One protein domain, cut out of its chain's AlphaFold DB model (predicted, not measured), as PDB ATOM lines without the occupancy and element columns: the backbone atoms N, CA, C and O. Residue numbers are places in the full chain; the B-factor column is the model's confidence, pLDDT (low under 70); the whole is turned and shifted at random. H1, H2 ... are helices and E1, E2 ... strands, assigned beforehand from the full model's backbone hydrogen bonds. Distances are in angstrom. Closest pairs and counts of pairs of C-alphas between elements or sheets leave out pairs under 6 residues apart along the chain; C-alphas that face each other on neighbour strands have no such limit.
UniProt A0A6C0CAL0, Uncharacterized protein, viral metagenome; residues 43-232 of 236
ATOM      1  N   ASP A  43      26.670  -1.978  51.620       87.31
ATOM      2  CA  ASP A  43      26.603  -3.150  52.492       87.31
ATOM      3  C   ASP A  43      25.202  -3.318  53.099       87.31
ATOM      4  O   ASP A  43      24.716  -4.446  53.168       87.31
ATOM      5  N   ASP A  44      24.522  -2.210  53.400       90.50
ATOM      6  CA  ASP A  44      23.103  -2.140  53.759       90.50
ATOM      7  C   ASP A  44      22.227  -1.736  52.551       90.50
ATOM      8  O   ASP A  44      22.523  -0.793  51.811       90.50
ATOM      9  N   LEU A  45      21.115  -2.448  52.344       89.25
ATOM     10  CA  LEU A  45      20.133  -2.144  51.300       89.25
ATOM     11  C   LEU A  45      19.356  -0.851  51.577       89.25
ATOM     12  O   LEU A  45      18.949  -0.188  50.617       89.25
ATOM     13  N   ASN A  46      19.207  -0.454  52.844       92.25
ATOM     14  CA  ASN A  46      18.506   0.776  53.222       92.25
ATOM     15  C   ASN A  46      19.199   2.025  52.673       92.25
ATOM     16  O   ASN A  46      18.530   2.992  52.324       92.25
ATOM     17  N   ILE A  47      20.524   1.984  52.475       93.50
ATOM     18  CA  ILE A  47      21.307   3.083  51.881       93.50
ATOM     19  C   ILE A  47      20.717   3.538  50.542       93.50
ATOM     20  O   ILE A  47      20.735   4.726  50.221       93.50
ATOM     21  N   ILE A  48      20.206   2.605  49.737       93.31
ATOM     22  CA  ILE A  48      19.642   2.937  48.428       93.31
ATOM     23  C   ILE A  48      18.243   3.520  48.544       93.31
ATOM     24  O   ILE A  48      17.943   4.484  47.840       93.31
ATOM     25  N   SER A  49      17.423   2.991  49.444       93.50
ATOM     26  CA  SER A  49      16.120   3.570  49.762       93.50
ATOM     27  C   SER A  49      16.271   5.005  50.285       93.50
ATOM     28  O   SER A  49      15.706   5.929  49.698       93.50
ATOM     29  N   HIS A  50      17.171   5.223  51.250       95.06
ATOM     30  CA  HIS A  50      17.521   6.549  51.765       95.06
ATOM     31  C   HIS A  50      18.069   7.477  50.673       95.06
ATOM     32  O   HIS A  50      17.783   8.671  50.675       95.06
ATOM     33  N   ALA A  51      18.823   6.955  49.698       95.56
ATOM     34  CA  ALA A  51      19.292   7.761  48.575       95.56
ATOM     35  C   ALA A  51      18.136   8.303  47.719       95.56
ATOM     36  O   ALA A  51      18.189   9.462  47.312       95.56
ATOM     37  N   PHE A  52      17.096   7.506  47.450       95.06
ATOM     38  CA  PHE A  52      15.921   7.969  46.699       95.06
ATOM     39  C   PHE A  52      15.064   8.948  47.498       95.06
ATOM     40  O   PHE A  52      14.652   9.969  46.950       95.06
ATOM     41  N   GLU A  53      14.867   8.698  48.790       93.00
ATOM     42  CA  GLU A  53      14.200   9.648  49.687       93.00
ATOM     43  C   GLU A  53      14.952  10.981  49.756       93.00
ATOM     44  O   GLU A  53      14.353  12.051  49.626       93.00
ATOM     45  N   TYR A  54      16.282  10.926  49.873       94.44
ATOM     46  CA  TYR A  54      17.135  12.104  49.827       94.44
ATOM     47  C   TYR A  54      17.006  12.837  48.491       94.44
ATOM     48  O   TYR A  54      16.826  14.047  48.489       94.44
ATOM     49  N   ILE A  55      17.064  12.136  47.352       94.88
ATOM     50  CA  ILE A  55      16.878  12.739  46.021       94.88
ATOM     51  C   ILE A  55      15.544  13.479  45.952       94.88
ATOM     52  O   ILE A  55      15.509  14.642  45.550       94.88
ATOM     53  N   TYR A  56      14.463  12.819  46.362       92.62
ATOM     54  CA  TYR A  56      13.123  13.388  46.340       92.62
ATOM     55  C   TYR A  56      13.043  14.692  47.153       92.62
ATOM     56  O   TYR A  56      12.533  15.706  46.667       92.62
ATOM     57  N   GLN A  57      13.616  14.707  48.359       90.88
ATOM     58  CA  GLN A  57      13.579  15.877  49.238       90.88
ATOM     59  C   GLN A  57      14.561  16.974  48.802       90.88
ATOM     60  O   GLN A  57      14.185  18.148  48.708       90.88
ATOM     61  N   ALA A  58      15.807  16.607  48.510       92.69
ATOM     62  CA  ALA A  58      16.948  17.511  48.380       92.69
ATOM     63  C   ALA A  58      17.251  17.954  46.943       92.69
ATOM     64  O   ALA A  58      18.121  18.801  46.751       92.69
ATOM     65  N   THR A  59      16.556  17.429  45.929       93.31
ATOM     66  CA  THR A  59      16.785  17.818  44.526       93.31
ATOM     67  C   THR A  59      15.511  18.290  43.832       93.31
ATOM     68  O   THR A  59      14.412  17.916  44.231       93.31
ATOM     69  N   ASN A  60      15.654  19.154  42.830       90.94
ATOM     70  CA  ASN A  60      14.601  19.641  41.944       90.94
ATOM     71  C   ASN A  60      14.997  19.331  40.500       90.94
ATOM     72  O   ASN A  60      16.134  19.599  40.099       90.94
ATOM     73  N   PHE A  61      14.068  18.818  39.697       90.31
ATOM     74  CA  PHE A  61      14.284  18.749  38.261       90.31
ATOM     75  C   PHE A  61      14.010  20.130  37.677       90.31
ATOM     76  O   PHE A  61      12.880  20.591  37.701       90.31
ATOM     77  N   HIS A  62      15.054  20.812  37.213       90.56
ATOM     78  CA  HIS A  62      14.924  22.205  36.799       90.56
ATOM     79  C   HIS A  62      14.588  22.311  35.308       90.56
ATOM     80  O   HIS A  62      13.602  22.931  34.919       90.56
ATOM     81  N   HIS A  63      15.406  21.702  34.451       93.06
ATOM     82  CA  HIS A  63      15.214  21.746  33.002       93.06
ATOM     83  C   HIS A  63      15.986  20.634  32.303       93.06
ATOM     84  O   HIS A  63      16.809  19.937  32.905       93.06
ATOM     85  N   ILE A  64      15.788  20.516  30.995       94.69
ATOM     86  CA  ILE A  64      16.672  19.726  30.142       94.69
ATOM     87  C   ILE A  64      17.507  20.638  29.254       94.69
ATOM     88  O   ILE A  64      17.092  21.733  28.895       94.69
ATOM     89  N   LYS A  65      18.679  20.172  28.837       96.69
ATOM     90  CA  LYS A  65      19.411  20.736  27.706       96.69
ATOM     91  C   LYS A  65      19.277  19.798  26.522       96.69
ATOM     92  O   LYS A  65      19.757  18.668  26.595       96.69
ATOM     93  N   TYR A  66      18.670  20.283  25.449       97.00
ATOM     94  CA  TYR A  66      18.554  19.589  24.174       97.00
ATOM     95  C   TYR A  66      19.470  20.270  23.155       97.00
ATOM     96  O   TYR A  66      19.338  21.462  22.879       97.00
ATOM     97  N   ASN A  67      20.467  19.532  22.662       97.19
ATOM     98  CA  ASN A  67      21.501  20.029  21.745       97.19
ATOM     99  C   ASN A  67      22.189  21.326  22.220       97.19
ATOM    100  O   ASN A  67      22.602  22.168  21.431       97.19
ATOM    101  N   GLY A  68      22.359  21.453  23.541       96.38
ATOM    102  CA  GLY A  68      23.013  22.592  24.196       96.38
ATOM    103  C   GLY A  68      22.056  23.689  24.669       96.38
ATOM    104  O   GLY A  68      22.416  24.426  25.588       96.38
ATOM    105  N   SER A  69      20.839  23.741  24.130       96.56
ATOM    106  CA  SER A  69      19.824  24.739  24.476       96.56
ATOM    107  C   SER A  69      18.942  24.267  25.639       96.56
ATOM    108  O   SER A  69      18.499  23.117  25.615       96.56
ATOM    109  N   PRO A  70      18.701  25.092  26.674       95.50
ATOM    110  CA  PRO A  70      17.790  24.749  27.765       95.50
ATOM    111  C   PRO A  70      16.315  24.784  27.337       95.50
ATOM    112  O   PRO A  70      15.883  25.743  26.709       95.50
ATOM    113  N   TYR A  71      15.548  23.768  27.729       93.69
ATOM    114  CA  TYR A  71      14.095  23.705  27.577       93.69
ATOM    115  C   TYR A  71      13.457  23.457  28.928       93.69
ATOM    116  O   TYR A  71      13.884  22.572  29.681       93.69
ATOM    117  N   TYR A  72      12.440  24.251  29.210       91.12
ATOM    118  CA  TYR A  72      11.836  24.334  30.518       91.12
ATOM    119  C   TYR A  72      10.465  23.664  30.542       91.12
ATOM    120  O   TYR A  72       9.837  23.409  29.514       91.12
ATOM    121  N   GLU A  73      10.015  23.385  31.756       87.94
ATOM    122  CA  GLU A  73       8.625  23.076  32.063       87.94
ATOM    123  C   GLU A  73       7.720  24.198  31.547       87.94
ATOM    124  O   GLU A  73       8.060  25.362  31.740       87.94
ATOM    125  N   THR A  74       6.603  23.915  30.885       85.38
ATOM    126  CA  THR A  74       5.649  24.961  30.484       85.38
ATOM    127  C   THR A  74       4.807  25.424  31.676       85.38
ATOM    128  O   THR A  74       4.634  24.698  32.661       85.38
ATOM    129  N   GLU A  75       4.307  26.659  31.624       82.31
ATOM    130  CA  GLU A  75       3.476  27.214  32.688       82.31
ATOM    131  C   GLU A  75       2.245  26.331  32.918       82.31
ATOM    132  O   GLU A  75       1.556  25.923  31.985       82.31
ATOM    133  N   ASN A  76       1.967  26.042  34.185       78.62
ATOM    134  CA  ASN A  76       0.824  25.251  34.609       78.62
ATOM    135  C   ASN A  76       0.272  25.756  35.945       78.62
ATOM    136  O   ASN A  76       0.922  26.535  36.648       78.62
ATOM    137  N   MET A  77      -0.909  25.264  36.328       76.50
ATOM    138  CA  MET A  77      -1.602  25.670  37.559       76.50
ATOM    139  C   MET A  77      -0.790  25.469  38.853       76.50
ATOM    140  O   MET A  77      -1.054  26.139  39.849       76.50
ATOM    141  N   TRP A  78       0.196  24.566  38.859       73.56
ATOM    142  CA  TRP A  78       1.037  24.296  40.027       73.56
ATOM    143  C   TRP A  78       2.213  25.257  40.151       73.56
ATOM    144  O   TRP A  78       2.806  25.327  41.225       73.56
ATOM    145  N   ARG A  79       2.530  26.000  39.078       68.81
ATOM    146  CA  ARG A  79       3.558  27.053  39.020       68.81
ATOM    147  C   ARG A  79       4.865  26.669  39.722       68.81
ATOM    148  O   ARG A  79       5.479  27.509  40.376       68.81
ATOM    149  N   VAL A  80       5.274  25.404  39.584       65.94
ATOM    150  CA  VAL A  80       6.412  24.813  40.313       65.94
ATOM    151  C   VAL A  80       7.670  25.644  40.098       65.94
ATOM    152  O   VAL A  80       8.371  25.992  41.047       65.94
ATOM    153  N   HIS A  81       7.905  26.022  38.843       66.94
ATOM    154  CA  HIS A  81       8.994  26.893  38.454       66.94
ATOM    155  C   HIS A  81       8.463  28.018  37.572       66.94
ATOM    156  O   HIS A  81       8.178  27.844  36.391       66.94
ATOM    157  N   ASN A  82       8.337  29.213  38.149       66.81
ATOM    158  CA  ASN A  82       8.012  30.405  37.376       66.81
ATOM    159  C   ASN A  82       9.283  30.921  36.676       66.81
ATOM    160  O   ASN A  82      10.043  31.722  37.232       66.81
ATOM    161  N   ILE A  83       9.568  30.396  35.483       73.81
ATOM    162  CA  ILE A  83      10.803  30.689  34.748       73.81
ATOM    163  C   ILE A  83      10.625  31.953  33.916       73.81
ATOM    164  O   ILE A  83      10.041  31.959  32.838       73.81
ATOM    165  N   LYS A  84      11.192  33.050  34.424       66.06
ATOM    166  CA  LYS A  84      10.983  34.402  33.886       66.06
ATOM    167  C   LYS A  84      11.680  34.687  32.551       66.06
ATOM    168  O   LYS A  84      11.402  35.712  31.938       66.06
ATOM    169  N   LYS A  85      12.625  33.846  32.111       83.19
ATOM    170  CA  LYS A  85      13.403  34.087  30.885       83.19
ATOM    171  C   LYS A  85      13.622  32.798  30.097       83.19
ATOM    172  O   LYS A  85      14.540  32.039  30.397       83.19
ATOM    173  N   ARG A  86      12.806  32.595  29.063       89.56
ATOM    174  CA  ARG A  86      12.951  31.519  28.072       89.56
ATOM    175  C   ARG A  86      13.594  32.043  26.791       89.56
ATOM    176  O   ARG A  86      13.564  33.243  26.513       89.56
ATOM    177  N   GLY A  87      14.208  31.152  26.018       90.19
ATOM    178  CA  GLY A  87      14.645  31.487  24.664       90.19
ATOM    179  C   GLY A  87      13.452  31.580  23.712       90.19
ATOM    180  O   GLY A  87      12.441  30.930  23.936       90.19
ATOM    181  N   LEU A  88      13.587  32.320  22.605       92.19
ATOM    182  CA  LEU A  88      12.541  32.401  21.568       92.19
ATOM    183  C   LEU A  88      12.182  31.033  20.952       92.19
ATOM    184  O   LEU A  88      11.127  30.886  20.348       92.19
ATOM    185  N   TYR A  89      13.067  30.043  21.102       91.75
ATOM    186  CA  TYR A  89      12.873  28.663  20.655       91.75
ATOM    187  C   TYR A  89      12.103  27.785  21.660       91.75
ATOM    188  O   TYR A  89      11.729  26.671  21.308       91.75
ATOM    189  N   ASP A  90      11.898  28.244  22.900       92.06
ATOM    190  CA  ASP A  90      11.199  27.516  23.966       92.06
ATOM    191  C   ASP A  90       9.941  28.292  24.366       92.06
ATOM    192  O   ASP A  90       9.904  28.991  25.379       92.06
ATOM    193  N   LEU A  91       8.930  28.231  23.499       88.75
ATOM    194  CA  LEU A  91       7.664  28.933  23.697       88.75
ATOM    195  C   LEU A  91       6.931  28.390  24.926       88.75
ATOM    196  O   LEU A  91       6.808  27.178  25.097       88.75
ATOM    197  N   ASP A  92       6.422  29.291  25.762       87.56
ATOM    198  CA  ASP A  92       5.654  28.902  26.938       87.56
ATOM    199  C   ASP A  92       4.201  28.608  26.551       87.56
ATOM    200  O   ASP A  92       3.478  29.503  26.111       87.56
ATOM    201  N   TYR A  93       3.784  27.348  26.678       82.69
ATOM    202  CA  TYR A  93       2.407  26.931  26.424       82.69
ATOM    203  C   TYR A  93       1.679  26.731  27.745       82.69
ATOM    204  O   TYR A  93       2.001  25.812  28.497       82.69
ATOM    205  N   HIS A  94       0.669  27.562  27.994       80.81
ATOM    206  CA  HIS A  94      -0.120  27.458  29.211       80.81
ATOM    207  C   HIS A  94      -0.867  26.115  29.275       80.81
ATOM    208  O   HIS A  94      -1.445  25.655  28.274       80.81
ATOM    209  N   CYS A  95      -0.781  25.469  30.441       74.69
ATOM    210  CA  CYS A  95      -1.513  24.258  30.769       74.69
ATOM    211  C   CYS A  95      -2.412  24.456  32.000       74.69
ATOM    212  O   CYS A  95      -1.967  24.521  33.152       74.69
ATOM    213  N   ASP A  96      -3.701  24.541  31.719       71.31
ATOM    214  CA  ASP A  96      -4.763  24.975  32.598       71.31
ATOM    215  C   ASP A  96      -5.455  23.720  33.152       71.31
ATOM    216  O   ASP A  96      -6.227  23.039  32.482       71.31
ATOM    217  N   GLY A  97      -5.195  23.377  34.410       61.03
ATOM    218  CA  GLY A  97      -5.931  22.300  35.073       61.03
ATOM    219  C   GLY A  97      -5.314  20.906  34.951       61.03
ATOM    220  O   GLY A  97      -4.162  20.710  34.569       61.03
ATOM    221  N   HIS A  98      -6.103  19.910  35.356       61.22
ATOM    222  CA  HIS A  98      -5.656  18.524  35.479       61.22
ATOM    223  C   HIS A  98      -5.524  17.792  34.136       61.22
ATOM    224  O   HIS A  98      -4.878  16.748  34.104       61.22
ATOM    225  N   HIS A  99      -6.111  18.301  33.041       56.97
ATOM    226  CA  HIS A  99      -6.199  17.566  31.768       56.97
ATOM    227  C   HIS A  99      -6.064  18.407  30.491       56.97
ATOM    228  O   HIS A  99      -5.912  17.810  29.417       56.97
ATOM    229  N   GLU A 100      -6.092  19.738  30.581       64.88
ATOM    230  CA  GLU A 100      -6.187  20.624  29.422       64.88
ATOM    231  C   GLU A 100      -4.922  21.464  29.291       64.88
ATOM    232  O   GLU A 100      -4.671  22.384  30.057       64.88
ATOM    233  N   CYS A 101      -4.100  21.146  28.295       72.75
ATOM    234  CA  CYS A 101      -3.076  22.080  27.858       72.75
ATOM    235  C   CYS A 101      -3.468  22.663  26.518       72.75
ATOM    236  O   CYS A 101      -3.929  21.932  25.637       72.75
ATOM    237  N   THR A 102      -3.126  23.937  26.318       76.12
ATOM    238  CA  THR A 102      -3.195  24.586  24.999       76.12
ATOM    239  C   THR A 102      -2.485  23.741  23.937       76.12
ATOM    240  O   THR A 102      -2.879  23.707  22.771       76.12
ATOM    241  N   ARG A 103      -1.439  23.011  24.347       77.44
ATOM    242  CA  ARG A 103      -0.717  22.074  23.498       77.44
ATOM    243  C   ARG A 103      -0.422  20.760  24.237       77.44
ATOM    244  O   ARG A 103       0.520  20.717  25.022       77.44
ATOM    245  N   PRO A 104      -1.165  19.672  23.966       71.06
ATOM    246  CA  PRO A 104      -1.011  18.413  24.700       71.06
ATOM    247  C   PRO A 104       0.219  17.588  24.288       71.06
ATOM    248  O   PRO A 104       0.511  16.580  24.924       71.06
ATOM    249  N   TYR A 105       0.934  17.984  23.226       79.25
ATOM    250  CA  TYR A 105       2.078  17.239  22.699       79.25
ATOM    251  C   TYR A 105       3.332  18.113  22.569       79.25
ATOM    252  O   TYR A 105       3.229  19.273  22.141       79.25
ATOM    253  N   PRO A 106       4.523  17.549  22.846       86.12
ATOM    254  CA  PRO A 106       5.788  18.241  22.635       86.12
ATOM    255  C   PRO A 106       5.983  18.597  21.159       86.12
ATOM    256  O   PRO A 106       5.432  17.969  20.252       86.12
ATOM    257  N   GLN A 107       6.780  19.633  20.912       89.56
ATOM    258  CA  GLN A 107       7.126  20.069  19.559       89.56
ATOM    259  C   GLN A 107       8.296  19.281  18.974       89.56
ATOM    260  O   GLN A 107       8.395  19.122  17.761       89.56
ATOM    261  N   ILE A 108       9.203  18.837  19.843       94.12
ATOM    262  CA  ILE A 108      10.477  18.239  19.472       94.12
ATOM    263  C   ILE A 108      10.484  16.802  19.968       94.12
ATOM    264  O   ILE A 108      10.376  16.556  21.166       94.12
ATOM    265  N   TYR A 109      10.666  15.860  19.051       95.88
ATOM    266  CA  TYR A 109      10.894  14.457  19.371       95.88
ATOM    267  C   TYR A 109      12.370  14.146  19.126       95.88
ATOM    268  O   TYR A 109      12.787  14.172  17.966       95.88
ATOM    269  N   PRO A 110      13.170  13.892  20.181       95.38
ATOM    270  CA  PRO A 110      14.582  13.574  20.013       95.38
ATOM    271  C   PRO A 110      14.786  12.368  19.093       95.38
ATOM    272  O   PRO A 110      14.129  11.336  19.241       95.38
ATOM    273  N   ILE A 111      15.736  12.482  18.170       95.69
ATOM    274  CA  ILE A 111      16.168  11.418  17.267       95.69
ATOM    275  C   ILE A 111      17.555  10.897  17.655       95.69
ATOM    276  O   ILE A 111      18.269  11.437  18.507       95.69
ATOM    277  N   LYS A 112      17.969   9.799  17.017       94.94
ATOM    278  CA  LYS A 112      19.288   9.207  17.256       94.94
ATOM    279  C   LYS A 112      20.394  10.217  16.926       94.94
ATOM    280  O   LYS A 112      20.551  10.614  15.778       94.94
ATOM    281  N   GLY A 113      21.208  10.541  17.929       94.50
ATOM    282  CA  GLY A 113      22.319  11.492  17.818       94.50
ATOM    283  C   GLY A 113      22.084  12.795  18.581       94.50
ATOM    284  O   GLY A 113      23.061  13.469  18.916       94.50
ATOM    285  N   ASP A 114      20.832  13.101  18.929       96.75
ATOM    286  CA  ASP A 114      20.522  14.250  19.769       96.75
ATOM    287  C   ASP A 114      21.074  14.088  21.182       96.75
ATOM    288  O   ASP A 114      21.158  12.994  21.751       96.75
ATOM    289  N   LYS A 115      21.457  15.221  21.767       96.44
ATOM    290  CA  LYS A 115      22.015  15.293  23.115       96.44
ATOM    291  C   LYS A 115      20.961  15.835  24.063       96.44
ATOM    292  O   LYS A 115      20.774  17.047  24.134       96.44
ATOM    293  N   VAL A 116      20.328  14.940  24.818       94.94
ATOM    294  CA  VAL A 116      19.434  15.286  25.933       94.94
ATOM    295  C   VAL A 116      20.208  15.169  27.244       94.94
ATOM    296  O   VAL A 116      20.774  14.119  27.552       94.94
ATOM    297  N   LYS A 117      20.248  16.246  28.032       95.56
ATOM    298  CA  LYS A 117      20.867  16.265  29.362       95.56
ATOM    299  C   LYS A 117      19.898  16.817  30.400       95.56
ATOM    300  O   LYS A 117      19.445  17.944  30.269       95.56
ATOM    301  N   TYR A 118      19.673  16.059  31.464       94.25
ATOM    302  CA  TYR A 118      18.896  16.485  32.625       94.25
ATOM    303  C   TYR A 118      19.703  17.466  33.474       94.25
ATOM    304  O   TYR A 118      20.884  17.223  33.745       94.25
ATOM    305  N   ILE A 119      19.078  18.568  33.880       94.88
ATOM    306  CA  ILE A 119      19.644  19.543  34.806       94.88
ATOM    307  C   ILE A 119      18.830  19.499  36.094       94.88
ATOM    308  O   ILE A 119      17.646  19.831  36.119       94.88
ATOM    309  N   ILE A 120      19.499  19.043  37.146       93.69
ATOM    310  CA  ILE A 120      18.948  18.853  38.482       93.69
ATOM    311  C   ILE A 120      19.635  19.860  39.397       93.69
ATOM    312  O   ILE A 120      20.859  20.006  39.351       93.69
ATOM    313  N   GLU A 121      18.849  20.550  40.209       92.56
ATOM    314  CA  GLU A 121      19.317  21.578  41.134       92.56
ATOM    315  C   GLU A 121      19.050  21.169  42.583       92.56
ATOM    316  O   GLU A 121      18.138  20.379  42.842       92.56
ATOM    317  N   PRO A 122      19.843  21.664  43.547       91.62
ATOM    318  CA  PRO A 122      19.548  21.450  44.953       91.62
ATOM    319  C   PRO A 122      18.228  22.130  45.330       91.62
ATOM    320  O   PRO A 122      17.922  23.237  44.889       91.62
ATOM    321  N   ASN A 123      17.454  21.475  46.186       90.00
ATOM    322  CA  ASN A 123      16.299  22.081  46.821       90.00
ATOM    323  C   ASN A 123      16.735  22.811  48.082       90.00
ATOM    324  O   ASN A 123      17.064  22.162  49.066       90.00
ATOM    325  N   LEU A 124      16.719  24.140  48.066       84.38
ATOM    326  CA  LEU A 124      17.174  24.941  49.205       84.38
ATOM    327  C   LEU A 124      16.204  24.902  50.394       84.38
ATOM    328  O   LEU A 124      16.628  25.121  51.524       84.38
ATOM    329  N   ASP A 125      14.940  24.550  50.154       83.94
ATOM    330  CA  ASP A 125      13.897  24.498  51.183       83.94
ATOM    331  C   ASP A 125      13.740  23.105  51.812       83.94
ATOM    332  O   ASP A 125      12.796  22.855  52.567       83.94
ATOM    333  N   PHE A 126      14.628  22.160  51.487       84.19
ATOM    334  CA  PHE A 126      14.497  20.800  51.994       84.19
ATOM    335  C   PHE A 126      14.720  20.742  53.509       84.19
ATOM    336  O   PHE A 126      15.632  21.359  54.061       84.19
ATOM    337  N   ARG A 127      13.882  19.958  54.186       83.88
ATOM    338  CA  ARG A 127      14.010  19.646  55.609       83.88
ATOM    339  C   ARG A 127      14.015  18.138  55.755       83.88
ATOM    340  O   ARG A 127      13.108  17.485  55.251       83.88
ATOM    341  N   ILE A 128      15.024  17.607  56.435       82.00
ATOM    342  CA  ILE A 128      15.097  16.179  56.742       82.00
ATOM    343  C   ILE A 128      14.039  15.890  57.805       82.00
ATOM    344  O   ILE A 128      14.118  16.431  58.907       82.00
ATOM    345  N   GLN A 129      13.043  15.081  57.453       75.00
ATOM    346  CA  GLN A 129      11.911  14.787  58.339       75.00
ATOM    347  C   GLN A 129      12.126  13.548  59.218       75.00
ATOM    348  O   GLN A 129      11.474  13.430  60.250       75.00
ATOM    349  N   TYR A 130      13.039  12.651  58.832       79.75
ATOM    350  CA  TYR A 130      13.239  11.352  59.480       79.75
ATOM    351  C   TYR A 130      14.662  11.211  60.019       79.75
ATOM    352  O   TYR A 130      15.623  11.563  59.328       79.75
ATOM    353  N   ASP A 131      14.798  10.670  61.228       81.94
ATOM    354  CA  ASP A 131      16.098  10.487  61.881       81.94
ATOM    355  C   ASP A 131      16.998   9.499  61.122       81.94
ATOM    356  O   ASP A 131      18.179   9.787  60.924       81.94
ATOM    357  N   ASP A 132      16.441   8.413  60.578       81.94
ATOM    358  CA  ASP A 132      17.204   7.427  59.793       81.94
ATOM    359  C   ASP A 132      17.780   8.038  58.502       81.94
ATOM    360  O   ASP A 132      18.927   7.794  58.115       81.94
ATOM    361  N   LEU A 133      17.019   8.936  57.868       88.31
ATOM    362  CA  LEU A 133      17.486   9.691  56.706       88.31
ATOM    363  C   LEU A 133      18.541  10.734  57.093       88.31
ATOM    364  O   LEU A 133      19.380  11.098  56.268       88.31
ATOM    365  N   ARG A 134      18.524  11.233  58.332       90.25
ATOM    366  CA  ARG A 134      19.430  12.285  58.803       90.25
ATOM    367  C   ARG A 134      20.877  11.835  58.808       90.25
ATOM    368  O   ARG A 134      21.740  12.619  58.403       90.25
ATOM    369  N   GLU A 135      21.148  10.601  59.218       91.00
ATOM    370  CA  GLU A 135      22.501  10.053  59.177       91.00
ATOM    371  C   GLU A 135      23.013  10.006  57.734       91.00
ATOM    372  O   GLU A 135      24.065  10.577  57.428       91.00
ATOM    373  N   PHE A 136      22.234   9.408  56.827       92.62
ATOM    374  CA  PHE A 136      22.575   9.346  55.410       92.62
ATOM    375  C   PHE A 136      22.774  10.751  54.824       92.62
ATOM    376  O   PHE A 136      23.815  11.043  54.240       92.62
ATOM    377  N   ALA A 137      21.819  11.656  55.029       93.25
ATOM    378  CA  ALA A 137      21.862  13.007  54.488       93.25
ATOM    379  C   ALA A 137      23.090  13.785  54.979       93.25
ATOM    380  O   ALA A 137      23.750  14.438  54.173       93.25
ATOM    381  N   THR A 138      23.448  13.681  56.263       91.94
ATOM    382  CA  THR A 138      24.620  14.367  56.840       91.94
ATOM    383  C   THR A 138      25.923  13.915  56.180       91.94
ATOM    384  O   THR A 138      26.829  14.721  55.971       91.94
ATOM    385  N   GLN A 139      26.013  12.643  55.779       91.56
ATOM    386  CA  GLN A 139      27.178  12.121  55.065       91.56
ATOM    387  C   GLN A 139      27.312  12.642  53.627       91.56
ATOM    388  O   GLN A 139      28.395  12.522  53.052       91.56
ATOM    389  N   ILE A 140      26.230  13.156  53.035       93.94
ATOM    390  CA  ILE A 140      26.127  13.498  51.607       93.94
ATOM    391  C   ILE A 140      26.058  15.000  51.362       93.94
ATOM    392  O   ILE A 140      26.671  15.478  50.414       93.94
ATOM    393  N   LEU A 141      25.377  15.734  52.241       92.38
ATOM    394  CA  LEU A 141      25.186  17.187  52.221       92.38
ATOM    395  C   LEU A 141      26.433  18.010  51.844       92.38
ATOM    396  O   LEU A 141      26.286  18.960  51.077       92.38
ATOM    397  N   PRO A 142      27.651  17.681  52.323       93.31
ATOM    398  CA  PRO A 142      28.853  18.443  51.975       93.31
ATOM    399  C   PRO A 142      29.309  18.313  50.513       93.31
ATOM    400  O   PRO A 142      30.246  19.002  50.106       93.31
ATOM    401  N   TYR A 143      28.715  17.409  49.731       93.75
ATOM    402  CA  TYR A 143      29.204  17.010  48.415       93.75
ATOM    403  C   TYR A 143      28.171  17.272  47.317       93.75
ATOM    404  O   TYR A 143      26.972  17.074  47.492       93.75
ATOM    405  N   ASP A 144      28.646  17.649  46.128       93.19
ATOM    406  CA  ASP A 144      27.803  17.679  44.929       93.19
ATOM    407  C   ASP A 144      27.356  16.247  44.586       93.19
ATOM    408  O   ASP A 144      28.178  15.328  44.544       93.19
ATOM    409  N   ILE A 145      26.069  16.048  44.289       95.00
ATOM    410  CA  ILE A 145      25.489  14.735  43.970       95.00
ATOM    411  C   ILE A 145      26.189  14.029  42.792       95.00
ATOM    412  O   ILE A 145      26.158  12.799  42.691       95.00
ATOM    413  N   LYS A 146      26.863  14.765  41.896       94.50
ATOM    414  CA  LYS A 146      27.665  14.177  40.804       94.50
ATOM    415  C   LYS A 146      28.997  13.578  41.282       94.50
ATOM    416  O   LYS A 146      29.574  12.749  40.584       94.50
ATOM    417  N   ASN A 147      29.459  13.980  42.466       93.62
ATOM    418  CA  ASN A 147      30.718  13.567  43.088       93.62
ATOM    419  C   ASN A 147      30.519  12.496  44.177       93.62
ATOM    420  O   ASN A 147      31.491  12.090  44.815       93.62
ATOM    421  N   VAL A 148      29.281  12.042  44.395       94.81
ATOM    422  CA  VAL A 148      28.927  10.973  45.335       94.81
ATOM    423  C   VAL A 148      28.757   9.678  44.553       94.81
ATOM    424  O   VAL A 148      27.807   9.550  43.784       94.81
ATOM    425  N   LEU A 149      29.665   8.723  44.736       93.56
ATOM    426  CA  LEU A 149      29.676   7.434  44.046       93.56
ATOM    427  C   LEU A 149      29.188   6.312  44.967       93.56
ATOM    428  O   LEU A 149      29.662   6.191  46.091       93.56
ATOM    429  N   PHE A 150      28.334   5.423  44.463       90.69
ATOM    430  CA  PHE A 150      27.970   4.194  45.168       90.69
ATOM    431  C   PHE A 150      28.605   2.954  44.530       90.69
ATOM    432  O   PHE A 150      28.516   2.754  43.309       90.69
ATOM    433  N   VAL A 151      29.145   2.072  45.372       89.00
ATOM    434  CA  VAL A 151      29.825   0.815  45.013       89.00
ATOM    435  C   VAL A 151      29.243  -0.379  45.789       89.00
ATOM    436  O   VAL A 151      28.484  -0.176  46.730       89.00
ATOM    437  N   GLY A 152      29.569  -1.619  45.400       85.25
ATOM    438  CA  GLY A 152      29.153  -2.835  46.136       85.25
ATOM    439  C   GLY A 152      28.084  -3.722  45.474       85.25
ATOM    440  O   GLY A 152      27.441  -4.504  46.160       85.25
ATOM    441  N   PHE A 153      27.858  -3.606  44.162       81.00
ATOM    442  CA  PHE A 153      26.913  -4.432  43.384       81.00
ATOM    443  C   PHE A 153      27.324  -4.395  41.894       81.00
ATOM    444  O   PHE A 153      28.026  -3.471  41.460       81.00
ATOM    445  N   ASP A 154      26.849  -5.351  41.092       77.62
ATOM    446  CA  ASP A 154      27.195  -5.456  39.665       77.62
ATOM    447  C   ASP A 154      26.196  -4.740  38.747       77.62
ATOM    448  O   ASP A 154      26.576  -3.946  37.872       77.62
ATOM    449  N   LYS A 155      24.900  -4.988  38.955       77.94
ATOM    450  CA  LYS A 155      23.807  -4.401  38.172       77.94
ATOM    451  C   LYS A 155      22.723  -3.864  39.092       77.94
ATOM    452  O   LYS A 155      22.376  -4.486  40.095       77.94
ATOM    453  N   ARG A 156      22.153  -2.720  38.706       73.88
ATOM    454  CA  ARG A 156      20.944  -2.185  39.333       73.88
ATOM    455  C   ARG A 156      19.809  -2.119  38.343       73.88
ATOM    456  O   ARG A 156      19.983  -1.733  37.184       73.88
ATOM    457  N   THR A 157      18.644  -2.490  38.834       88.12
ATOM    458  CA  THR A 157      17.386  -2.335  38.129       88.12
ATOM    459  C   THR A 157      16.469  -1.530  39.026       88.12
ATOM    460  O   THR A 157      16.117  -1.994  40.102       88.12
ATOM    461  N   ILE A 158      16.115  -0.324  38.607       89.69
ATOM    462  CA  ILE A 158      15.170   0.529  39.322       89.69
ATOM    463  C   ILE A 158      13.854   0.439  38.555       89.69
ATOM    464  O   ILE A 158      13.853   0.551  37.327       89.69
ATOM    465  N   VAL A 159      12.767   0.163  39.257       90.38
ATOM    466  CA  VAL A 159      11.444  -0.113  38.699       90.38
ATOM    467  C   VAL A 159      10.454   0.854  39.333       90.38
ATOM    468  O   VAL A 159      10.454   0.996  40.551       90.38
ATOM    469  N   ASN A 160       9.620   1.495  38.522       85.50
ATOM    470  CA  ASN A 160       8.378   2.106  38.976       85.50
ATOM    471  C   ASN A 160       7.338   0.983  39.128       85.50
ATOM    472  O   ASN A 160       6.972   0.348  38.138       85.50
ATOM    473  N   GLU A 161       6.880   0.708  40.352       85.94
ATOM    474  CA  GLU A 161       5.929  -0.387  40.615       85.94
ATOM    475  C   GLU A 161       4.568  -0.190  39.938       85.94
ATOM    476  O   GLU A 161       3.878  -1.165  39.646       85.94
ATOM    477  N   HIS A 162       4.208   1.055  39.630       85.25
ATOM    478  CA  HIS A 162       2.930   1.427  39.028       85.25
ATOM    479  C   HIS A 162       3.023   1.678  37.509       85.25
ATOM    480  O   HIS A 162       2.024   2.039  36.875       85.25
ATOM    481  N   GLY A 163       4.192   1.439  36.902       87.50
ATOM    482  CA  GLY A 163       4.429   1.574  35.462       87.50
ATOM    483  C   GLY A 163       4.731   3.008  35.033       87.50
ATOM    484  O   GLY A 163       5.399   3.743  35.742       87.50
ATOM    485  N   GLU A 164       4.272   3.427  33.857       86.12
ATOM    486  CA  GLU A 164       4.410   4.823  33.419       86.12
ATOM    487  C   GLU A 164       3.330   5.710  34.057       86.12
ATOM    488  O   GLU A 164       2.162   5.310  34.180       86.12
ATOM    489  N   ASN A 165       3.718   6.923  34.465       79.88
ATOM    490  CA  ASN A 165       2.800   7.889  35.054       79.88
ATOM    491  C   ASN A 165       2.185   8.775  33.964       79.88
ATOM    492  O   ASN A 165       2.733   9.812  33.589       79.88
ATOM    493  N   PHE A 166       1.021   8.352  33.471       75.88
ATOM    494  CA  PHE A 166       0.199   9.133  32.543       75.88
ATOM    495  C   PHE A 166      -0.695  10.156  33.240       75.88
ATOM    496  O   PHE A 166      -1.437  10.870  32.558       75.88
ATOM    497  N   ASP A 167      -0.649  10.221  34.574       74.56
ATOM    498  CA  ASP A 167      -1.357  11.245  35.316       74.56
ATOM    499  C   ASP A 167      -0.932  12.611  34.778       74.56
ATOM    500  O   ASP A 167       0.254  12.938  34.690       74.56
ATOM    501  N   ARG A 168      -1.914  13.400  34.357       68.44
ATOM    502  CA  ARG A 168      -1.699  14.755  33.851       68.44
ATOM    503  C   ARG A 168      -1.669  15.780  34.985       68.44
ATOM    504  O   ARG A 168      -1.237  16.903  34.753       68.44
ATOM    505  N   ARG A 169      -2.035  15.392  36.215       67.88
ATOM    506  CA  ARG A 169      -1.800  16.187  37.427       67.88
ATOM    507  C   ARG A 169      -0.294  16.329  37.666       67.88
ATOM    508  O   ARG A 169       0.499  15.468  37.290       67.88
ATOM    509  N   GLY A 170       0.115  17.436  38.274       63.53
ATOM    510  CA  GLY A 170       1.525  17.815  38.333       63.53
ATOM    511  C   GLY A 170       2.050  18.332  36.995       63.53
ATOM    512  O   GLY A 170       1.292  18.505  36.042       63.53
ATOM    513  N   SER A 171       3.347  18.595  36.920       66.38
ATOM    514  CA  SER A 171       3.922  19.230  35.740       66.38
ATOM    515  C   SER A 171       4.981  18.397  35.057       66.38
ATOM    516  O   SER A 171       6.033  18.135  35.628       66.38
ATOM    517  N   ASN A 172       4.690  17.983  33.830       69.56
ATOM    518  CA  ASN A 172       5.604  17.251  32.957       69.56
ATOM    519  C   ASN A 172       5.637  17.798  31.526       69.56
ATOM    520  O   ASN A 172       6.252  17.189  30.648       69.56
ATOM    521  N   HIS A 173       4.972  18.925  31.263       80.56
ATOM    522  CA  HIS A 173       4.912  19.489  29.922       80.56
ATOM    523  C   HIS A 173       6.208  20.223  29.604       80.56
ATOM    524  O   HIS A 173       6.604  21.163  30.286       80.56
ATOM    525  N   CYS A 174       6.869  19.773  28.546       87.62
ATOM    526  CA  CYS A 174       8.071  20.371  27.994       87.62
ATOM    527  C   CYS A 174       7.942  20.363  26.470       87.62
ATOM    528  O   CYS A 174       7.350  19.450  25.890       87.62
ATOM    529  N   ASN A 175       8.523  21.356  25.797       91.44
ATOM    530  CA  ASN A 175       8.526  21.397  24.334       91.44
ATOM    531  C   ASN A 175       9.312  20.241  23.701       91.44
ATOM    532  O   ASN A 175       9.102  19.930  22.528       91.44
ATOM    533  N   VAL A 176      10.188  19.594  24.466       93.06
ATOM    534  CA  VAL A 176      10.939  18.412  24.051       93.06
ATOM    535  C   VAL A 176      10.329  17.181  24.704       93.06
ATOM    536  O   VAL A 176      10.156  17.131  25.920       93.06
ATOM    537  N   TYR A 177      10.042  16.168  23.892       92.19
ATOM    538  CA  TYR A 177       9.583  14.877  24.368       92.19
ATOM    539  C   TYR A 177      10.660  14.227  25.232       92.19
ATOM    540  O   TYR A 177      11.807  14.054  24.807       92.19
ATOM    541  N   LEU A 178      10.262  13.819  26.432       90.44
ATOM    542  CA  LEU A 178      11.081  13.028  27.329       90.44
ATOM    543  C   LEU A 178      10.441  11.661  27.486       90.44
ATOM    544  O   LEU A 178       9.302  11.541  27.933       90.44
ATOM    545  N   GLN A 179      11.192  10.631  27.106       89.31
ATOM    546  CA  GLN A 179      10.727   9.260  27.217       89.31
ATOM    547  C   GLN A 179      10.473   8.914  28.686       89.31
ATOM    548  O   GLN A 179      11.371   9.042  29.521       89.31
ATOM    549  N   MET A 180       9.249   8.495  28.988       89.06
ATOM    550  CA  MET A 180       8.882   7.932  30.282       89.06
ATOM    551  C   MET A 180       9.362   6.484  30.326       89.06
ATOM    552  O   MET A 180       9.395   5.803  29.302       89.06
ATOM    553  N   PHE A 181       9.788   6.035  31.499       91.00
ATOM    554  CA  PHE A 181      10.226   4.662  31.691       91.00
ATOM    555  C   PHE A 181       9.486   4.076  32.885       91.00
ATOM    556  O   PHE A 181       9.366   4.723  33.921       91.00
ATOM    557  N   ASP A 182       9.060   2.828  32.767       91.38
ATOM    558  CA  ASP A 182       8.640   1.996  33.895       91.38
ATOM    559  C   ASP A 182       9.849   1.366  34.614       91.38
ATOM    560  O   ASP A 182       9.779   0.957  35.774       91.38
ATOM    561  N   LYS A 183      10.992   1.288  33.925       94.25
ATOM    562  CA  LYS A 183      12.197   0.615  34.398       94.25
ATOM    563  C   LYS A 183      13.465   1.241  33.831       94.25
ATOM    564  O   LYS A 183      13.612   1.430  32.628       94.25
ATOM    565  N   VAL A 184      14.458   1.435  34.695       93.31
ATOM    566  CA  VAL A 184      15.802   1.891  34.321       93.31
ATOM    567  C   VAL A 184      16.835   0.872  34.796       93.31
ATOM    568  O   VAL A 184      16.897   0.520  35.974       93.31
ATOM    569  N   SER A 185      17.683   0.392  33.881       92.12
ATOM    570  CA  SER A 185      18.831  -0.446  34.241       92.12
ATOM    571  C   SER A 185      20.115   0.372  34.225       92.12
ATOM    572  O   SER A 185      20.486   0.945  33.202       92.12
ATOM    573  N   ILE A 186      20.821   0.380  35.355       86.00
ATOM    574  CA  ILE A 186      22.103   1.063  35.511       86.00
ATOM    575  C   ILE A 186      23.198   0.004  35.657       86.00
ATOM    576  O   ILE A 186      23.153  -0.853  36.546       86.00
ATOM    577  N   LYS A 187      24.191   0.058  34.764       77.88
ATOM    578  CA  LYS A 187      25.320  -0.881  34.725       77.88
ATOM    579  C   LYS A 187      26.561  -0.245  35.348       77.88
ATOM    580  O   LYS A 187      27.108   0.663  34.735       77.88
ATOM    581  N   LYS A 188      27.022  -0.801  36.481       70.44
ATOM    582  CA  LYS A 188      28.235  -0.431  37.250       70.44
ATOM    583  C   LYS A 188      28.329   1.057  37.648       70.44
ATOM    584  O   LYS A 188      27.686   1.901  37.051       70.44
ATOM    585  N   CYS A 189      29.078   1.345  38.721       76.94
ATOM    586  CA  CYS A 189      29.374   2.680  39.286       76.94
ATOM    587  C   CYS A 189      28.285   3.752  39.062       76.94
ATOM    588  O   CYS A 189      28.300   4.451  38.052       76.94
ATOM    589  N   VAL A 190      27.363   3.920  40.018       91.44
ATOM    590  CA  VAL A 190      26.343   4.982  39.937       91.44
ATOM    591  C   VAL A 190      26.780   6.165  40.775       91.44
ATOM    592  O   VAL A 190      27.257   5.980  41.897       91.44
ATOM    593  N   THR A 191      26.558   7.369  40.271       94.69
ATOM    594  CA  THR A 191      26.568   8.557  41.126       94.69
ATOM    595  C   THR A 191      25.182   8.823  41.700       94.69
ATOM    596  O   THR A 191      24.182   8.368  41.138       94.69
ATOM    597  N   LEU A 192      25.093   9.604  42.775       95.81
ATOM    598  CA  LEU A 192      23.803  10.085  43.276       95.81
ATOM    599  C   LEU A 192      23.053  10.886  42.199       95.81
ATOM    600  O   LEU A 192      21.849  10.726  42.038       95.81
ATOM    601  N   HIS A 193      23.773  11.642  41.367       95.94
ATOM    602  CA  HIS A 193      23.213  12.298  40.182       95.94
ATOM    603  C   HIS A 193      22.605  11.312  39.172       95.94
ATOM    604  O   HIS A 193      21.538  11.564  38.619       95.94
ATOM    605  N   ASN A 194      23.251  10.169  38.916       94.88
ATOM    606  CA  ASN A 194      22.682   9.148  38.032       94.88
ATOM    607  C   ASN A 194      21.412   8.517  38.625       94.88
ATOM    608  O   ASN A 194      20.478   8.248  37.872       94.88
ATOM    609  N   LEU A 195      21.365   8.308  39.946       95.62
ATOM    610  CA  LEU A 195      20.143   7.873  40.631       95.62
ATOM    611  C   LEU A 195      19.043   8.934  40.528       95.62
ATOM    612  O   LEU A 195      17.901   8.577  40.262       95.62
ATOM    613  N   ALA A 196      19.384  10.218  40.645       95.94
ATOM    614  CA  ALA A 196      18.429  11.312  40.495       95.94
ATOM    615  C   ALA A 196      17.845  11.386  39.074       95.94
ATOM    616  O   ALA A 196      16.636  11.518  38.910       95.94
ATOM    617  N   ILE A 197      18.665  11.200  38.033       94.94
ATOM    618  CA  ILE A 197      18.166  11.089  36.651       94.94
ATOM    619  C   ILE A 197      17.203   9.906  36.510       94.94
ATOM    620  O   ILE A 197      16.137  10.054  35.913       94.94
ATOM    621  N   ALA A 198      17.568   8.737  37.044       94.81
ATOM    622  CA  ALA A 198      16.713   7.557  36.983       94.81
ATOM    623  C   ALA A 198      15.391   7.781  37.729       94.81
ATOM    624  O   ALA A 198      14.339   7.443  37.197       94.81
ATOM    625  N   PHE A 199      15.442   8.413  38.903       94.62
ATOM    626  CA  PHE A 199      14.271   8.810  39.677       94.62
ATOM    627  C   PHE A 199      13.321   9.681  38.852       94.62
ATOM    628  O   PHE A 199      12.172   9.297  38.659       94.62
ATOM    629  N   TYR A 200      13.794  10.802  38.296       93.25
ATOM    630  CA  TYR A 200      12.932  11.692  37.510       93.25
ATOM    631  C   TYR A 200      12.416  11.039  36.227       93.25
ATOM    632  O   TYR A 200      11.273  11.276  35.853       93.25
ATOM    633  N   SER A 201      13.207  10.163  35.603       92.25
ATOM    634  CA  SER A 201      12.772   9.407  34.423       92.25
ATOM    635  C   SER A 201      11.629   8.434  34.739       92.25
ATOM    636  O   SER A 201      10.678   8.333  33.969       92.25
ATOM    637  N   LEU A 202      11.701   7.753  35.889       91.75
ATOM    638  CA  LEU A 202      10.670   6.827  36.379       91.75
ATOM    639  C   LEU A 202       9.435   7.553  36.920       91.75
ATOM    640  O   LEU A 202       8.309   7.098  36.732       91.75
ATOM    641  N   LYS A 203       9.638   8.735  37.504       88.62
ATOM    642  CA  LYS A 203       8.589   9.685  37.894       88.62
ATOM    643  C   LYS A 203       7.953  10.380  36.678       88.62
ATOM    644  O   LYS A 203       7.228  11.357  36.831       88.62
ATOM    645  N   SER A 204       8.249   9.910  35.462       87.38
ATOM    646  CA  SER A 204       7.703  10.429  34.203       87.38
ATOM    647  C   SER A 204       7.930  11.927  34.023       87.38
ATOM    648  O   SER A 204       7.070  12.641  33.509       87.38
ATOM    649  N   HIS A 205       9.109  12.380  34.461       86.12
ATOM    650  CA  HIS A 205       9.558  13.760  34.369       86.12
ATOM    651  C   HIS A 205       8.539  14.678  35.026       86.12
ATOM    652  O   HIS A 205       7.946  15.505  34.372       86.12
ATOM    653  N   LYS A 206       8.231  14.486  36.305       85.56
ATOM    654  CA  LYS A 206       7.343  15.408  37.025       85.56
ATOM    655  C   LYS A 206       8.188  16.400  37.813       85.56
ATOM    656  O   LYS A 206       8.919  15.991  38.724       85.56
ATOM    657  N   TRP A 207       8.105  17.671  37.432       85.62
ATOM    658  CA  TRP A 207       8.874  18.788  37.986       85.62
ATOM    659  C   TRP A 207       8.400  19.157  39.394       85.62
ATOM    660  O   TRP A 207       9.218  19.503  40.244       85.62
ATOM    661  N   ASP A 208       7.103  19.015  39.680       78.38
ATOM    662  CA  ASP A 208       6.529  19.331  40.986       78.38
ATOM    663  C   ASP A 208       6.976  18.370  42.094       78.38
ATOM    664  O   ASP A 208       7.364  17.227  41.859       78.38
ATOM    665  N   LYS A 209       6.889  18.838  43.338       74.06
ATOM    666  CA  LYS A 209       7.212  18.071  44.549       74.06
ATOM    667  C   LYS A 209       5.986  17.658  45.341       74.06
ATOM    668  O   LYS A 209       6.052  17.557  46.564       74.06
ATOM    669  N   ARG A 210       4.839  17.487  44.682       70.81
ATOM    670  CA  ARG A 210       3.647  17.043  45.401       70.81
ATOM    671  C   ARG A 210       3.953  15.719  46.083       70.81
ATOM    672  O   ARG A 210       4.548  14.833  45.478       70.81
ATOM    673  N   TRP A 211       3.563  15.637  47.350       56.38
ATOM    674  CA  TRP A 211       3.848  14.508  48.235       56.38
ATOM    675  C   TRP A 211       3.287  13.183  47.709       56.38
ATOM    676  O   TRP A 211       3.855  12.133  47.974       56.38
ATOM    677  N   GLU A 212       2.240  13.250  46.888       61.94
ATOM    678  CA  GLU A 212       1.641  12.111  46.185       61.94
ATOM    679  C   GLU A 212       2.640  11.476  45.188       61.94
ATOM    680  O   GLU A 212       2.652  10.275  44.943       61.94
ATOM    681  N   MET A 213       3.599  12.246  44.673       75.00
ATOM    682  CA  MET A 213       4.450  11.839  43.554       75.00
ATOM    683  C   MET A 213       5.705  11.050  43.950       75.00
ATOM    684  O   MET A 213       6.592  10.910  43.112       75.00
ATOM    685  N   PHE A 214       5.834  10.594  45.197       87.06
ATOM    686  CA  PHE A 214       6.797   9.578  45.641       87.06
ATOM    687  C   PHE A 214       6.346   9.026  46.998       87.06
ATOM    688  O   PHE A 214       6.394   9.732  48.001       87.06
ATOM    689  N   GLY A 215       5.909   7.768  47.021       85.94
ATOM    690  CA  GLY A 215       5.398   7.112  48.223       85.94
ATOM    691  C   GLY A 215       6.449   6.291  48.965       85.94
ATOM    692  O   GLY A 215       6.457   6.273  50.193       85.94
ATOM    693  N   SER A 216       7.333   5.596  48.244       91.56
ATOM    694  CA  SER A 216       8.307   4.694  48.869       91.56
ATOM    695  C   SER A 216       9.452   4.297  47.937       91.56
ATOM    696  O   SER A 216       9.335   4.339  46.709       91.56
ATOM    697  N   ALA A 217      10.561   3.848  48.528       93.69
ATOM    698  CA  ALA A 217      11.609   3.109  47.835       93.69
ATOM    699  C   ALA A 217      11.934   1.824  48.603       93.69
ATOM    700  O   ALA A 217      12.462   1.863  49.713       93.69
ATOM    701  N   VAL A 218      11.668   0.667  48.001       94.31
ATOM    702  CA  VAL A 218      11.960  -0.644  48.591       94.31
ATOM    703  C   VAL A 218      13.088  -1.308  47.818       94.31
ATOM    704  O   VAL A 218      13.012  -1.493  46.604       94.31
ATOM    705  N   THR A 219      14.147  -1.699  48.521       93.19
ATOM    706  CA  THR A 219      15.330  -2.308  47.909       93.19
ATOM    707  C   THR A 219      15.375  -3.807  48.203       93.19
ATOM    708  O   THR A 219      15.299  -4.225  49.354       93.19
ATOM    709  N   LYS A 220      15.532  -4.637  47.164       93.69
ATOM    710  CA  LYS A 220      15.722  -6.093  47.266       93.69
ATOM    711  C   LYS A 220      17.054  -6.498  46.640       93.69
ATOM    712  O   LYS A 220      17.434  -5.989  45.582       93.69
ATOM    713  N   ARG A 221      17.764  -7.428  47.282       89.25
ATOM    714  CA  ARG A 221      18.988  -8.033  46.737       89.25
ATOM    715  C   ARG A 221      18.641  -9.327  46.004       89.25
ATOM    716  O   ARG A 221      17.960 -10.185  46.552       89.25
ATOM    717  N   GLU A 222      19.133  -9.451  44.778       89.62
ATOM    718  CA  GLU A 222      19.014 -10.631  43.919       89.62
ATOM    719  C   GLU A 222      20.441 -11.051  43.526       89.62
ATOM    720  O   GLU A 222      21.007 -10.526  42.565       89.62
ATOM    721  N   GLU A 223      21.057 -11.943  44.311       85.38
ATOM    722  CA  GLU A 223      22.480 -12.314  44.187       85.38
ATOM    723  C   GLU A 223      23.411 -11.079  44.263       85.38
ATOM    724  O   GLU A 223      23.392 -10.344  45.252       85.38
ATOM    725  N   ASN A 224      24.197 -10.817  43.210       80.06
ATOM    726  CA  ASN A 224      25.072  -9.644  43.071       80.06
ATOM    727  C   ASN A 224      24.352  -8.410  42.495       80.06
ATOM    728  O   ASN A 224      24.984  -7.387  42.196       80.06
ATOM    729  N   ASN A 225      23.035  -8.493  42.301       85.88
ATOM    730  CA  ASN A 225      22.217  -7.430  41.740       85.88
ATOM    731  C   ASN A 225      21.328  -6.803  42.811       85.88
ATOM    732  O   ASN A 225      20.942  -7.430  43.798       85.88
ATOM    733  N   ILE A 226      20.979  -5.542  42.589       89.88
ATOM    734  CA  ILE A 226      20.015  -4.832  43.422       89.88
ATOM    735  C   ILE A 226      18.835  -4.424  42.549       89.88
ATOM    736  O   ILE A 226      19.009  -3.838  41.471       89.88
ATOM    737  N   LYS A 227      17.631  -4.716  43.033       93.81
ATOM    738  CA  LYS A 227      16.383  -4.254  42.450       93.81
ATOM    739  C   LYS A 227      15.731  -3.262  43.400       93.81
ATOM    740  O   LYS A 227      15.530  -3.568  44.570       93.81
ATOM    741  N   VAL A 228      15.448  -2.071  42.898       93.75
ATOM    742  CA  VAL A 228      14.796  -1.010  43.664       93.75
ATOM    743  C   VAL A 228      13.417  -0.802  43.082       93.75
ATOM    744  O   VAL A 228      13.273  -0.670  41.868       93.75
ATOM    745  N   PHE A 229      12.431  -0.784  43.951       95.00
ATOM    746  CA  PHE A 229      11.036  -0.605  43.633       95.00
ATOM    747  C   PHE A 229      10.609   0.757  44.165       95.00
ATOM    748  O   PHE A 229      10.713   1.007  45.362       95.00
ATOM    749  N   LEU A 230      10.224   1.654  43.265       93.62
ATOM    750  CA  LEU A 230       9.755   2.988  43.601       93.62
ATOM    751  C   LEU A 230       8.229   3.005  43.515       93.62
ATOM    752  O   LEU A 230       7.667   2.694  42.460       93.62
ATOM    753  N   GLY A 231       7.590   3.372  44.621       91.31
ATOM    754  CA  GLY A 231       6.161   3.635  44.699       91.31
ATOM    755  C   GLY A 231       5.875   5.094  44.358       91.31
ATOM    756  O   GLY A 231       6.493   6.004  44.915       91.31
ATOM    757  N   PHE A 232       4.930   5.321  43.456       89.06
ATOM    758  CA  PHE A 232       4.495   6.636  42.999       89.06
ATOM    759  C   PHE A 232       2.969   6.646  42.932       89.06
ATOM    760  O   PHE A 232       2.390   5.688  42.418       89.06
TER     761      PHE A 232
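What this domain is: This is residues 43 to 232 of the 236 residues of an uncharacterized protein of viral metagenome (UniProt A0A6C0CAL0). Helix H3 lies in the core between two sheets, with the four-stranded sheet E6 E5 E8 E7 on one side of it and the smaller sheet E2 E1 E3 on the other. H1 packs beside H3 on the same face of the larger sheet, and H2 packs on H1 away from H3, while the long loop of residues 73 to 115 runs beyond the smaller sheet. The 190 printed residues include three named helices and eight named strands, in the order H1 E1 E2 E3 H2 E4 E5 E6 H3 E7 E8; the class is mixed, helices and strands, with under half of the residues in named elements. The larger sheet is mixed, in the order E6, E5, E8, E7, and the smaller one is antiparallel, in the order E2, E1, E3. The whole is compact, with a radius of gyration of the C-alphas of 16.8 A, and spans 48 by 37 by 30 A.

How they stand to each other: In the larger sheet, inner strands E5, residues 155 to 160, and E8, residues 225 to 231, are parallel at 15 degrees; N 159 and O 228 are 2.8 A apart, within hydrogen-bond range. Edge strand E6, residues 183 to 187, forms an antiparallel hairpin with E5, with N 184 and O 158 at 2.8 A. Edge strand E7, residues 216 to 222, forms an antiparallel hairpin with E8, with N 218 and O 229 at 2.8 A. H3, residues 192 to 202, is on this sheet at a height over the sheet of 9.1 A, over E5, and runs only just along the strands, at 29 degrees to E5 on the local plane. E6, H3 and E7 form a split strand-helix-strand unit, its two strands running the same way with E5 and E8 between them; its crossover is right-handed. H1, residues 46 to 58, is on the same face at a height of 9.4 A, over E7, giving two layers, helices on one face of a sheet. Its residues 51 to 55 alone touch H3, about perpendicular at 76 degrees; the closest C-alphas, of Ile 55 and Ala 196, are 5.9 A apart. H2, residues 131 to 140, touches H1, about perpendicular at 78 degrees, with the C-alphas of His 50 and Leu 133 closest at 5.9 A. H3 is also on the smaller sheet, at a height of 8.6 A, and runs across the strands at 69 degrees on the local plane to E3, residues 116 to 122. E3 is antiparallel to E1, residues 59 to 66, with N 65 and O 117 at 2.8 A. E1 forms a hairpin with E2, residues 69 to 72, with N 71 and O 64 at 2.8 A. E4, residues 148 to 151, pairs with no named strand, but its residues 149 to 150 pair antiparallel with residues 190 to 191. Every O i to N i+4 pair is within hydrogen-bond range in H1 and H3; in H2 4 of 6 are.

Where its parts are: H1 begins at C-alpha 46 (18.506, 0.776, 53.222) and is 17.5 A long. E1 measures 20.5 A and E3 20.0 A, E7 19.3 A and E8 19.7 A, and E5 16.8 A. H3 is 15.2 A long, from C-alpha 192 (23.803, 10.085, 43.276), and H2 is 14.7 A. E6 is 13.2 A, E4 10.2 A and E2 10.0 A. E8 ends at C-alpha 231 (6.161, 3.635, 44.699).

The domain as a whole: The two C-alphas farthest apart, those of Leu 88 and Glu 223, are 51.1 A from each other. The printed part has no cut. The long links are E2 to E3, 43 residues, E5 to E6, 22, and H3 to E7, 13. The mean pLDDT of the printed part is 86.6; it is under 70 at residues 79 to 82, 84, 97 to 100, 168 to 172 and 211 to 212.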